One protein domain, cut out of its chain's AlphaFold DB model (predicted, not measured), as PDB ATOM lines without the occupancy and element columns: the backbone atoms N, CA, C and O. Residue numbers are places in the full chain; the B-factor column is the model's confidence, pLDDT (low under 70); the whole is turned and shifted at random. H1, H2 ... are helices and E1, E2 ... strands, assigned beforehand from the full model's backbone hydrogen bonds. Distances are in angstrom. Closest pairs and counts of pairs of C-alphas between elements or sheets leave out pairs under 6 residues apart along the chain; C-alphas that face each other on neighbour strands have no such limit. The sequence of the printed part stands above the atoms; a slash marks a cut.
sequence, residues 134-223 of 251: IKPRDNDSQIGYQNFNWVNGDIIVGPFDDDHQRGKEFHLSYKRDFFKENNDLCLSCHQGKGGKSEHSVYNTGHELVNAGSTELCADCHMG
ATOM      1  N   ILE A 134       6.933  53.048 -13.632       96.75
ATOM      2  CA  ILE A 134       6.394  52.142 -14.635       96.75
ATOM      3  C   ILE A 134       5.081  52.735 -15.124       96.75
ATOM      4  O   ILE A 134       4.186  53.031 -14.332       96.75
ATOM      5  N   LYS A 135       4.988  52.959 -16.430       95.19
ATOM      6  CA  LYS A 135       3.773  53.459 -17.064       95.19
ATOM      7  C   LYS A 135       2.697  52.373 -17.008       95.19
ATOM      8  O   LYS A 135       3.024  51.204 -17.236       95.19
ATOM      9  N   PRO A 136       1.428  52.742 -16.766       90.50
ATOM     10  CA  PRO A 136       0.316  51.821 -16.939       90.50
ATOM     11  C   PRO A 136       0.355  51.185 -18.329       90.50
ATOM     12  O   PRO A 136       0.765  51.824 -19.303       90.50
ATOM     13  N   ARG A 137      -0.043  49.916 -18.419       85.56
ATOM     14  CA  ARG A 137      -0.168  49.228 -19.706       85.56
ATOM     15  C   ARG A 137      -1.515  49.578 -20.319       85.56
ATOM     16  O   ARG A 137      -2.549  49.262 -19.738       85.56
ATOM     17  N   ASP A 138      -1.489  50.162 -21.509       81.88
ATOM     18  CA  ASP A 138      -2.704  50.492 -22.255       81.88
ATOM     19  C   ASP A 138      -3.228  49.292 -23.061       81.88
ATOM     20  O   ASP A 138      -4.411  49.220 -23.388       81.88
ATOM     21  N   ASN A 139      -2.344  48.355 -23.433       81.56
ATOM     22  CA  ASN A 139      -2.685  47.121 -24.145       81.56
ATOM     23  C   ASN A 139      -1.556  46.075 -24.084       81.56
ATOM     24  O   ASN A 139      -0.401  46.404 -23.812       81.56
ATOM     25  N   ASP A 140      -1.865  44.837 -24.475       77.31
ATOM     26  CA  ASP A 140      -0.954  43.679 -24.417       77.31
ATOM     27  C   ASP A 140       0.289  43.775 -25.317       77.31
ATOM     28  O   ASP A 140       1.174  42.931 -25.259       77.31
ATOM     29  N   SER A 141       0.395  44.772 -26.202       77.00
ATOM     30  CA  SER A 141       1.634  45.000 -26.969       77.00
ATOM     31  C   SER A 141       2.603  45.965 -26.315       77.00
ATOM     32  O   SER A 141       3.729  46.081 -26.804       77.00
ATOM     33  N   GLN A 142       2.195  46.637 -25.242       87.50
ATOM     34  CA  GLN A 142       3.043  47.557 -24.504       87.50
ATOM     35  C   GLN A 142       3.950  46.775 -23.546       87.50
ATOM     36  O   GLN A 142       3.633  46.523 -22.382       87.50
ATOM     37  N   ILE A 143       5.100  46.368 -24.073       89.12
ATOM     38  CA  ILE A 143       6.116  45.589 -23.363       89.12
ATOM     39  C   ILE A 143       7.484  46.268 -23.470       89.12
ATOM     40  O   ILE A 143       7.716  47.090 -24.359       89.12
ATOM     41  N   GLY A 144       8.404  45.870 -22.602       91.69
ATOM     42  CA  GLY A 144       9.793  46.290 -22.582       91.69
ATOM     43  C   GLY A 144       9.994  47.741 -22.151       91.69
ATOM     44  O   GLY A 144       9.248  48.269 -21.323       91.69
ATOM     45  N   TYR A 145      11.009  48.392 -22.727       91.38
ATOM     46  CA  TYR A 145      11.449  49.743 -22.352       91.38
ATOM     47  C   TYR A 145      10.342  50.795 -22.415       91.38
ATOM     48  O   TYR A 145      10.437  51.813 -21.735       91.38
ATOM     49  N   GLN A 146       9.308  50.572 -23.227       90.69
ATOM     50  CA  GLN A 146       8.194  51.506 -23.397       90.69
ATOM     51  C   GLN A 146       7.473  51.781 -22.071       90.69
ATOM     52  O   GLN A 146       6.972  52.890 -21.861       90.69
ATOM     53  N   ASN A 147       7.491  50.796 -21.168       94.50
ATOM     54  CA  ASN A 147       6.901  50.876 -19.839       94.50
ATOM     55  C   ASN A 147       7.744  51.676 -18.848       94.50
ATOM     56  O   ASN A 147       7.226  52.047 -17.804       94.50
ATOM     57  N   PHE A 148       9.011  51.967 -19.132       94.88
ATOM     58  CA  PHE A 148       9.907  52.559 -18.145       94.88
ATOM     59  C   PHE A 148      10.103  54.056 -18.367       94.88
ATOM     60  O   PHE A 148      10.382  54.520 -19.473       94.88
ATOM     61  N   ASN A 149      10.011  54.807 -17.274       94.94
ATOM     62  CA  ASN A 149      10.724  56.067 -17.123       94.94
ATOM     63  C   ASN A 149      12.002  55.791 -16.331       94.94
ATOM     64  O   ASN A 149      12.023  54.913 -15.470       94.94
ATOM     65  N   TRP A 150      13.066  56.529 -16.616       93.56
ATOM     66  CA  TRP A 150      14.387  56.275 -16.053       93.56
ATOM     67  C   TRP A 150      14.790  57.387 -15.092       93.56
ATOM     68  O   TRP A 150      14.521  58.559 -15.360       93.56
ATOM     69  N   VAL A 151      15.452  57.035 -13.990       93.06
ATOM     70  CA  VAL A 151      16.065  58.044 -13.114       93.06
ATOM     71  C   VAL A 151      17.326  58.607 -13.777       93.06
ATOM     72  O   VAL A 151      17.970  57.950 -14.595       93.06
ATOM     73  N   ASN A 152      17.694  59.834 -13.413       87.19
ATOM     74  CA  ASN A 152      18.872  60.514 -13.948       87.19
ATOM     75  C   ASN A 152      20.074  60.405 -13.006       87.19
ATOM     76  O   ASN A 152      19.923  60.267 -11.793       87.19
ATOM     77  N   GLY A 153      21.271  60.557 -13.575       87.12
ATOM     78  CA  GLY A 153      22.500  60.710 -12.806       87.12
ATOM     79  C   GLY A 153      22.858  59.470 -11.992       87.12
ATOM     80  O   GLY A 153      22.752  58.337 -12.462       87.12
ATOM     81  N   ASP A 154      23.334  59.695 -10.774       89.81
ATOM     82  CA  ASP A 154      23.853  58.664  -9.883       89.81
ATOM     83  C   ASP A 154      22.786  58.005  -9.001       89.81
ATOM     84  O   ASP A 154      23.121  57.412  -7.980       89.81
ATOM     85  N   ILE A 155      21.514  58.091  -9.391       92.44
ATOM     86  CA  ILE A 155      20.409  57.497  -8.645       92.44
ATOM     87  C   ILE A 155      20.273  56.008  -8.973       92.44
ATOM     88  O   ILE A 155      20.179  55.606 -10.135       92.44
ATOM     89  N   ILE A 156      20.181  55.200  -7.922       93.25
ATOM     90  CA  ILE A 156      19.820  53.787  -7.946       93.25
ATOM     91  C   ILE A 156      18.578  53.617  -7.068       93.25
ATOM     92  O   ILE A 156      18.492  54.156  -5.966       93.25
ATOM     93  N   VAL A 157      17.579  52.898  -7.567       94.75
ATOM     94  CA  VAL A 157      16.326  52.657  -6.847       94.75
ATOM     95  C   VAL A 157      16.240  51.235  -6.323       94.75
ATOM     96  O   VAL A 157      16.831  50.319  -6.888       94.75
ATOM     97  N   GLY A 158      15.471  51.021  -5.261       93.88
ATOM     98  CA  GLY A 158      15.262  49.688  -4.705       93.88
ATOM     99  C   GLY A 158      14.045  49.593  -3.786       93.88
ATOM    100  O   GLY A 158      13.283  50.551  -3.664       93.88
ATOM    101  N   PRO A 159      13.858  48.444  -3.118       92.12
ATOM    102  CA  PRO A 159      12.692  48.190  -2.268       92.12
ATOM    103  C   PRO A 159      12.738  48.883  -0.898       92.12
ATOM    104  O   PRO A 159      11.739  48.894  -0.177       92.12
ATOM    105  N   PHE A 160      13.893  49.418  -0.496       89.62
ATOM    106  CA  PHE A 160      14.104  49.959   0.844       89.62
ATOM    107  C   PHE A 160      14.318  51.461   0.818       89.62
ATOM    108  O   PHE A 160      14.990  51.988  -0.067       89.62
ATOM    109  N   ASP A 161      13.785  52.114   1.845       88.25
ATOM    110  CA  ASP A 161      14.134  53.492   2.139       88.25
ATOM    111  C   ASP A 161      15.540  53.593   2.739       88.25
ATOM    112  O   ASP A 161      16.010  52.682   3.443       88.25
ATOM    113  N   ASP A 162      16.196  54.713   2.461       85.50
ATOM    114  CA  ASP A 162      17.540  55.012   2.927       85.50
ATOM    115  C   ASP A 162      17.691  56.491   3.296       85.50
ATOM    116  O   ASP A 162      18.442  57.241   2.672       85.50
ATOM    117  N   ASP A 163      17.006  56.901   4.366       83.06
ATOM    118  CA  ASP A 163      17.031  58.271   4.909       83.06
ATOM    119  C   ASP A 163      18.450  58.827   5.120       83.06
ATOM    120  O   ASP A 163      18.691  60.029   5.031       83.06
ATOM    121  N   HIS A 164      19.412  57.942   5.395       81.69
ATOM    122  CA  HIS A 164      20.801  58.302   5.669       81.69
ATOM    123  C   HIS A 164      21.699  58.289   4.424       81.69
ATOM    124  O   HIS A 164      22.867  58.664   4.536       81.69
ATOM    125  N   GLN A 165      21.183  57.861   3.264       86.69
ATOM    126  CA  GLN A 165      21.919  57.734   2.000       86.69
ATOM    127  C   GLN A 165      23.275  57.034   2.201       86.69
ATOM    128  O   GLN A 165      24.350  57.583   1.934       86.69
ATOM    129  N   ARG A 166      23.230  55.822   2.756       79.50
ATOM    130  CA  ARG A 166      24.416  55.003   3.013       79.50
ATOM    131  C   ARG A 166      25.079  54.682   1.677       79.50
ATOM    132  O   ARG A 166      24.460  54.100   0.795       79.50
ATOM    133  N   GLY A 167      26.349  55.060   1.535       79.06
ATOM    134  CA  GLY A 167      27.077  54.896   0.277       79.06
ATOM    135  C   GLY A 167      26.796  55.979  -0.769       79.06
ATOM    136  O   GLY A 167      27.103  55.756  -1.937       79.06
ATOM    137  N   LYS A 168      26.281  57.159  -0.376       87.12
ATOM    138  CA  LYS A 168      26.089  58.331  -1.262       87.12
ATOM    139  C   LYS A 168      27.331  58.750  -2.047       87.12
ATOM    140  O   LYS A 168      27.216  59.343  -3.110       87.12
ATOM    141  N   GLU A 169      28.518  58.426  -1.539       86.31
ATOM    142  CA  GLU A 169      29.794  58.595  -2.244       86.31
ATOM    143  C   GLU A 169      29.868  57.777  -3.550       86.31
ATOM    144  O   GLU A 169      30.616  58.133  -4.462       86.31
ATOM    145  N   PHE A 170      29.074  56.711  -3.669       87.12
ATOM    146  CA  PHE A 170      28.978  55.862  -4.852       87.12
ATOM    147  C   PHE A 170      27.688  56.089  -5.631       87.12
ATOM    148  O   PHE A 170      27.760  56.207  -6.854       87.12
ATOM    149  N   HIS A 171      26.530  56.140  -4.974       90.38
ATOM    150  CA  HIS A 171      25.244  56.422  -5.615       90.38
ATOM    151  C   HIS A 171      24.195  56.878  -4.598       90.38
ATOM    152  O   HIS A 171      24.232  56.481  -3.433       90.38
ATOM    153  N   LEU A 172      23.228  57.671  -5.052       91.75
ATOM    154  CA  LEU A 172      22.046  58.000  -4.259       91.75
ATOM    155  C   LEU A 172      21.050  56.841  -4.320       91.75
ATOM    156  O   LEU A 172      20.891  56.216  -5.369       91.75
ATOM    157  N   SER A 173      20.374  56.568  -3.210       92.19
ATOM    158  CA  SER A 173      19.475  55.421  -3.068       92.19
ATOM    159  C   SER A 173      18.067  55.887  -2.734       92.19
ATOM    160  O   SER A 173      17.863  56.553  -1.723       92.19
ATOM    161  N   TYR A 174      17.082  55.523  -3.556       94.25
ATOM    162  CA  TYR A 174      15.684  55.882  -3.298       94.25
ATOM    163  C   TYR A 174      14.750  54.681  -3.400       94.25
ATOM    164  O   TYR A 174      14.862  53.847  -4.301       94.25
ATOM    165  N   LYS A 175      13.769  54.629  -2.501       95.38
ATOM    166  CA  LYS A 175      12.734  53.598  -2.520       95.38
ATOM    167  C   LYS A 175      11.840  53.734  -3.756       95.38
ATOM    168  O   LYS A 175      11.472  54.845  -4.144       95.38
ATOM    169  N   ARG A 176      11.436  52.608  -4.342       96.62
ATOM    170  CA  ARG A 176      10.275  52.508  -5.235       96.62
ATOM    171  C   ARG A 176       9.392  51.343  -4.806       96.62
ATOM    172  O   ARG A 176       9.881  50.251  -4.532       96.62
ATOM    173  N   ASP A 177       8.091  51.587  -4.773       95.69
ATOM    174  CA  ASP A 177       7.117  50.647  -4.213       95.69
ATOM    175  C   ASP A 177       6.854  49.441  -5.128       95.69
ATOM    176  O   ASP A 177       6.647  48.327  -4.649       95.69
ATOM    177  N   PHE A 178       6.995  49.610  -6.449       96.00
ATOM    178  CA  PHE A 178       6.796  48.540  -7.438       96.00
ATOM    179  C   PHE A 178       7.776  47.358  -7.308       96.00
ATOM    180  O   PHE A 178       7.604  46.354  -7.987       96.00
ATOM    181  N   PHE A 179       8.817  47.452  -6.473       94.81
ATOM    182  CA  PHE A 179       9.656  46.292  -6.149       94.81
ATOM    183  C   PHE A 179       8.956  45.297  -5.214       94.81
ATOM    184  O   PHE A 179       9.384  44.149  -5.142       94.81
ATOM    185  N   LYS A 180       7.935  45.747  -4.473       92.12
ATOM    186  CA  LYS A 180       7.310  44.996  -3.376       92.12
ATOM    187  C   LYS A 180       5.791  44.949  -3.409       92.12
ATOM    188  O   LYS A 180       5.211  44.124  -2.720       92.12
ATOM    189  N   GLU A 181       5.143  45.865  -4.118       93.12
ATOM    190  CA  GLU A 181       3.685  45.997  -4.047       93.12
ATOM    191  C   GLU A 181       2.958  45.326  -5.213       93.12
ATOM    192  O   GLU A 181       1.764  45.056  -5.114       93.12
ATOM    193  N   ASN A 182       3.647  45.062  -6.325       94.25
ATOM    194  CA  ASN A 182       3.040  44.474  -7.514       94.25
ATOM    195  C   ASN A 182       4.078  43.802  -8.429       94.25
ATOM    196  O   ASN A 182       5.279  43.808  -8.167       94.25
ATOM    197  N   ASN A 183       3.585  43.235  -9.532       94.94
ATOM    198  CA  ASN A 183       4.385  42.519 -10.525       94.94
ATOM    199  C   ASN A 183       4.781  43.385 -11.731       94.94
ATOM    200  O   ASN A 183       5.275  42.856 -12.729       94.94
ATOM    201  N   ASP A 184       4.578  44.704 -11.684       94.69
ATOM    202  CA  ASP A 184       4.690  45.547 -12.875       94.69
ATOM    203  C   ASP A 184       6.110  45.631 -13.422       94.69
ATOM    204  O   ASP A 184       6.284  45.682 -14.644       94.69
ATOM    205  N   LEU A 185       7.130  45.587 -12.563       95.94
ATOM    206  CA  LEU A 185       8.523  45.588 -13.011       95.94
ATOM    207  C   LEU A 185       8.823  44.355 -13.867       95.94
ATOM    208  O   LEU A 185       9.331  44.476 -14.980       95.94
ATOM    209  N   CYS A 186       8.443  43.174 -13.381       95.44
ATOM    210  CA  CYS A 186       8.664  41.901 -14.061       95.44
ATOM    211  C   CYS A 186       7.792  41.790 -15.317       95.44
ATOM    212  O   CYS A 186       8.283  41.516 -16.416       95.44
ATOM    213  N   LEU A 187       6.493  42.070 -15.181       93.81
ATOM    214  CA  LEU A 187       5.528  41.979 -16.275       93.81
ATOM    215  C   LEU A 187       5.763  43.032 -17.354       93.81
ATOM    216  O   LEU A 187       5.254  42.889 -18.461       93.81
ATOM    217  N   SER A 188       6.586  44.055 -17.109       94.50
ATOM    218  CA  SER A 188       6.982  44.970 -18.179       94.50
ATOM    219  C   SER A 188       7.667  44.221 -19.316       94.50
ATOM    220  O   SER A 188       7.410  44.554 -20.463       94.50
ATOM    221  N   CYS A 189       8.426  43.160 -19.029       94.19
ATOM    222  CA  CYS A 189       9.010  42.284 -20.047       94.19
ATOM    223  C   CYS A 189       8.292  40.928 -20.170       94.19
ATOM    224  O   CYS A 189       8.305  40.340 -21.248       94.19
ATOM    225  N   HIS A 190       7.659  40.441 -19.097       93.62
ATOM    226  CA  HIS A 190       7.091  39.088 -19.017       93.62
ATOM    227  C   HIS A 190       5.569  39.000 -19.229       93.62
ATOM    228  O   HIS A 190       5.024  37.903 -19.162       93.62
ATOM    229  N   GLN A 191       4.863  40.100 -19.519       89.62
ATOM    230  CA  GLN A 191       3.407  40.065 -19.752       89.62
ATOM    231  C   GLN A 191       3.005  39.074 -20.860       89.62
ATOM    232  O   GLN A 191       2.062  38.305 -20.686       89.62
ATOM    233  N   GLY A 192       3.737  39.083 -21.979       84.25
ATOM    234  CA  GLY A 192       3.327  38.411 -23.214       84.25
ATOM    235  C   GLY A 192       2.464  39.285 -24.117       84.25
ATOM    236  O   GLY A 192       2.136  40.413 -23.768       84.25
ATOM    237  N   LYS A 193       2.126  38.760 -25.302       76.50
ATOM    238  CA  LYS A 193       1.243  39.411 -26.292       76.50
ATOM    239  C   LYS A 193      -0.006  38.572 -26.606       76.50
ATOM    240  O   LYS A 193      -0.568  38.694 -27.697       76.50
ATOM    241  N   GLY A 194      -0.426  37.694 -25.693       64.56
ATOM    242  CA  GLY A 194      -1.460  36.686 -25.948       64.56
ATOM    243  C   GLY A 194      -2.828  37.235 -26.329       64.56
ATOM    244  O   GLY A 194      -3.515  36.596 -27.118       64.56
ATOM    245  N   GLY A 195      -3.216  38.440 -25.896       64.94
ATOM    246  CA  GLY A 195      -4.481  39.024 -26.362       64.94
ATOM    247  C   GLY A 195      -4.486  39.455 -27.832       64.94
ATOM    248  O   GLY A 195      -5.548  39.759 -28.368       64.94
ATOM    249  N   LYS A 196      -3.333  39.451 -28.523       64.00
ATOM    250  CA  LYS A 196      -3.254  39.673 -29.982       64.00
ATOM    251  C   LYS A 196      -3.010  38.407 -30.799       64.00
ATOM    252  O   LYS A 196      -3.163  38.450 -32.016       64.00
ATOM    253  N   SER A 197      -2.602  37.310 -30.169       61.31
ATOM    254  CA  SER A 197      -2.361  36.037 -30.845       61.31
ATOM    255  C   SER A 197      -2.531  34.886 -29.865       61.31
ATOM    256  O   SER A 197      -1.779  34.783 -28.895       61.31
ATOM    257  N   GLU A 198      -3.462  33.982 -30.173       59.97
ATOM    258  CA  GLU A 198      -3.656  32.716 -29.451       59.97
ATOM    259  C   GLU A 198      -2.363  31.879 -29.396       59.97
ATOM    260  O   GLU A 198      -2.149  31.106 -28.469       59.97
ATOM    261  N   HIS A 199      -1.453  32.089 -30.352       67.50
ATOM    262  CA  HIS A 199      -0.167  31.401 -30.457       67.50
ATOM    263  C   HIS A 199       1.017  32.262 -29.987       67.50
ATOM    264  O   HIS A 199       2.124  32.139 -30.513       67.50
ATOM    265  N   SER A 200       0.804  33.181 -29.038       73.44
ATOM    266  CA  SER A 200       1.907  33.951 -28.449       73.44
ATOM    267  C   SER A 200       2.963  33.017 -27.853       73.44
ATOM    268  O   SER A 200       2.649  32.112 -27.088       73.44
ATOM    269  N   VAL A 201       4.234  33.272 -28.176       76.94
ATOM    270  CA  VAL A 201       5.380  32.451 -27.736       76.94
ATOM    271  C   VAL A 201       5.588  32.513 -26.213       76.94
ATOM    272  O   VAL A 201       6.192  31.620 -25.630       76.94
ATOM    273  N   TYR A 202       5.079  33.560 -25.559       85.69
ATOM    274  CA  TYR A 202       5.030  33.693 -24.103       85.69
ATOM    275  C   TYR A 202       3.798  34.505 -23.686       85.69
ATOM    276  O   TYR A 202       3.397  35.430 -24.405       85.69
ATOM    277  N   ASN A 203       3.179  34.157 -22.552       89.25
ATOM    278  CA  ASN A 203       1.937  34.789 -22.098       89.25
ATOM    279  C   ASN A 203       1.764  34.864 -20.570       89.25
ATOM    280  O   ASN A 203       0.642  34.908 -20.062       89.25
ATOM    281  N   THR A 204       2.877  34.903 -19.834       91.25
ATOM    282  CA  THR A 204       2.906  34.740 -18.373       91.25
ATOM    283  C   THR A 204       2.013  35.722 -17.614       91.25
ATOM    284  O   THR A 204       1.386  35.334 -16.632       91.25
ATOM    285  N   GLY A 205       1.891  36.975 -18.060       90.00
ATOM    286  CA  GLY A 205       1.012  37.945 -17.401       90.00
ATOM    287  C   GLY A 205      -0.465  37.554 -17.466       90.00
ATOM    288  O   GLY A 205      -1.172  37.636 -16.465       90.00
ATOM    289  N   HIS A 206      -0.931  37.062 -18.616       87.88
ATOM    290  CA  HIS A 206      -2.306  36.568 -18.751       87.88
ATOM    291  C   HIS A 206      -2.508  35.240 -18.023       87.88
ATOM    292  O   HIS A 206      -3.558  35.033 -17.422       87.88
ATOM    293  N   GLU A 207      -1.513  34.350 -18.050       90.00
ATOM    294  CA  GLU A 207      -1.543  33.086 -17.303       90.00
ATOM    295  C   GLU A 207      -1.707  33.338 -15.799       90.00
ATOM    296  O   GLU A 207      -2.550  32.708 -15.163       90.00
ATOM    297  N   LEU A 208      -0.973  34.312 -15.250       91.44
ATOM    298  CA  LEU A 208      -1.063  34.706 -13.845       91.44
ATOM    299  C   LEU A 208      -2.463  35.226 -13.483       91.44
ATOM    300  O   LEU A 208      -3.041  34.789 -12.487       91.44
ATOM    301  N   VAL A 209      -3.019  36.121 -14.309       88.88
ATOM    302  CA  VAL A 209      -4.374  36.669 -14.118       88.88
ATOM    303  C   VAL A 209      -5.427  35.563 -14.194       88.88
ATOM    304  O   VAL A 209      -6.297  35.483 -13.329       88.88
ATOM    305  N   ASN A 210      -5.332  34.676 -15.186       90.12
ATOM    306  CA  ASN A 210      -6.282  33.579 -15.381       90.12
ATOM    307  C   ASN A 210      -6.229  32.543 -14.253       90.12
ATOM    308  O   ASN A 210      -7.251  31.946 -13.922       90.12
ATOM    309  N   ALA A 211      -5.057  32.339 -13.649       93.31
ATOM    310  CA  ALA A 211      -4.904  31.485 -12.478       93.31
ATOM    311  C   ALA A 211      -5.496  32.105 -11.197       93.31
ATOM    312  O   ALA A 211      -5.646  31.399 -10.202       93.31
ATOM    313  N   GLY A 212      -5.820  33.406 -11.198       92.12
ATOM    314  CA  GLY A 212      -6.332  34.119 -10.026       92.12
ATOM    315  C   GLY A 212      -5.314  34.248  -8.888       92.12
ATOM    316  O   GLY A 212      -5.709  34.430  -7.738       92.12
ATOM    317  N   SER A 213      -4.019  34.120  -9.189       91.12
ATOM    318  CA  SER A 213      -2.955  34.214  -8.188       91.12
ATOM    319  C   SER A 213      -2.697  35.665  -7.791       91.12
ATOM    320  O   SER A 213      -2.641  36.554  -8.641       91.12
ATOM    321  N   THR A 214      -2.488  35.891  -6.495       89.00
ATOM    322  CA  THR A 214      -2.074  37.184  -5.930       89.00
ATOM    323  C   THR A 214      -0.608  37.197  -5.492       89.00
ATOM    324  O   THR A 214      -0.161  38.184  -4.919       89.00
ATOM    325  N   GLU A 215       0.126  36.106  -5.724       92.81
ATOM    326  CA  GLU A 215       1.544  35.995  -5.369       92.81
ATOM    327  C   GLU A 215       2.394  36.962  -6.202       92.81
ATOM    328  O   GLU A 215       2.166  37.152  -7.409       92.81
ATOM    329  N   LEU A 216       3.409  37.560  -5.576       94.44
ATOM    330  CA  LEU A 216       4.337  38.424  -6.290       94.44
ATOM    331  C   LEU A 216       5.443  37.597  -6.940       94.44
ATOM    332  O   LEU A 216       5.975  36.647  -6.366       94.44
ATOM    333  N   CYS A 217       5.864  38.002  -8.138       95.56
ATOM    334  CA  CYS A 217       6.998  37.401  -8.830       95.56
ATOM    335  C   CYS A 217       8.241  37.414  -7.931       95.56
ATOM    336  O   CYS A 217       8.974  36.427  -7.876       95.56
ATOM    337  N   ALA A 218       8.464  38.522  -7.218       93.81
ATOM    338  CA  ALA A 218       9.605  38.698  -6.333       93.81
ATOM    339  C   ALA A 218       9.605  37.718  -5.148       93.81
ATOM    340  O   ALA A 218      10.680  37.258  -4.773       93.81
ATOM    341  N   ASP A 219       8.438  37.325  -4.630       92.69
ATOM    342  CA  ASP A 219       8.344  36.438  -3.462       92.69
ATOM    343  C   ASP A 219       8.906  35.037  -3.749       92.69
ATOM    344  O   ASP A 219       9.461  34.385  -2.864       92.69
ATOM    345  N   CYS A 220       8.804  34.585  -5.003       93.81
ATOM    346  CA  CYS A 220       9.295  33.279  -5.443       93.81
ATOM    347  C   CYS A 220      10.624  33.349  -6.218       93.81
ATOM    348  O   CYS A 220      11.437  32.428  -6.128       93.81
ATOM    349  N   HIS A 221      10.846  34.404  -7.010       94.75
ATOM    350  CA  HIS A 221      11.984  34.497  -7.937       94.75
ATOM    351  C   HIS A 221      13.121  35.401  -7.463       94.75
ATOM    352  O   HIS A 221      14.195  35.386  -8.074       94.75
ATOM    353  N   MET A 222      12.924  36.181  -6.401       91.06
ATOM    354  CA  MET A 222      13.988  36.972  -5.795       91.06
ATOM    355  C   MET A 222      14.386  36.378  -4.446       91.06
ATOM    356  O   MET A 222      13.582  35.799  -3.721       91.06
ATOM    357  N   GLY A 223      15.680  36.471  -4.131       81.94
ATOM    358  CA  GLY A 223      16.197  36.006  -2.849       81.94
ATOM    359  C   GLY A 223      15.559  36.758  -1.682       81.94
ATOM    360  O   GLY A 223      15.050  37.866  -1.846       81.94
TER     361      GLY A 223
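What this domain is: This is residues 134 to 223 of the 251 residues of the protein "Doubled CXXCH motif (Paired_CXXCH_1)" of Campylobacter ureolyticus (UniProt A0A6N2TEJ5). With little regular structure, this is a loose, elongated body made largely of loops, with the small helix H2 near its middle and H1 packed on H2, the parallel strand pair E2 and E3 toward one end of the long axis, and the helix H3 toward the other. The printed part has 90 residues with four named helices and three strands, ordered H1, E1, E2, E3, H2, H3, H4; under half are in named elements, class mixed. The radius of gyration of the C-alphas is 15.7 A, the spans 50 by 25 by 18 A.

Where its parts are: C-alpha 134 is at (6.394, 52.142, -14.635). H1 is residues 144 to 147, E1 148 to 150, E2 155 to 158, E3 172 to 175, H2 184 to 190, H3 204 to 210 and H4 217 to 221, ending at C-alpha 221 (11.984, 34.497, -7.937). From first to last C-alpha E3 measures 10.4 A, H3 9.7 A.

How they stand to each other: E1 pairs with no named strand. E2 and E3 are parallel, N 156 and O 172 within hydrogen-bond range at 2.8 A. H2 touches H1, closest C-alphas Gly 144 and Cys 189, 4.8 A. Every O i to N i+4 pair is within range in H3 and H4, 2 of 3 in H2.

The domain as a whole: There is no cut; links E2 to E3 and H2 to H3 are long. Residues 194 to 199 have pLDDT under 70.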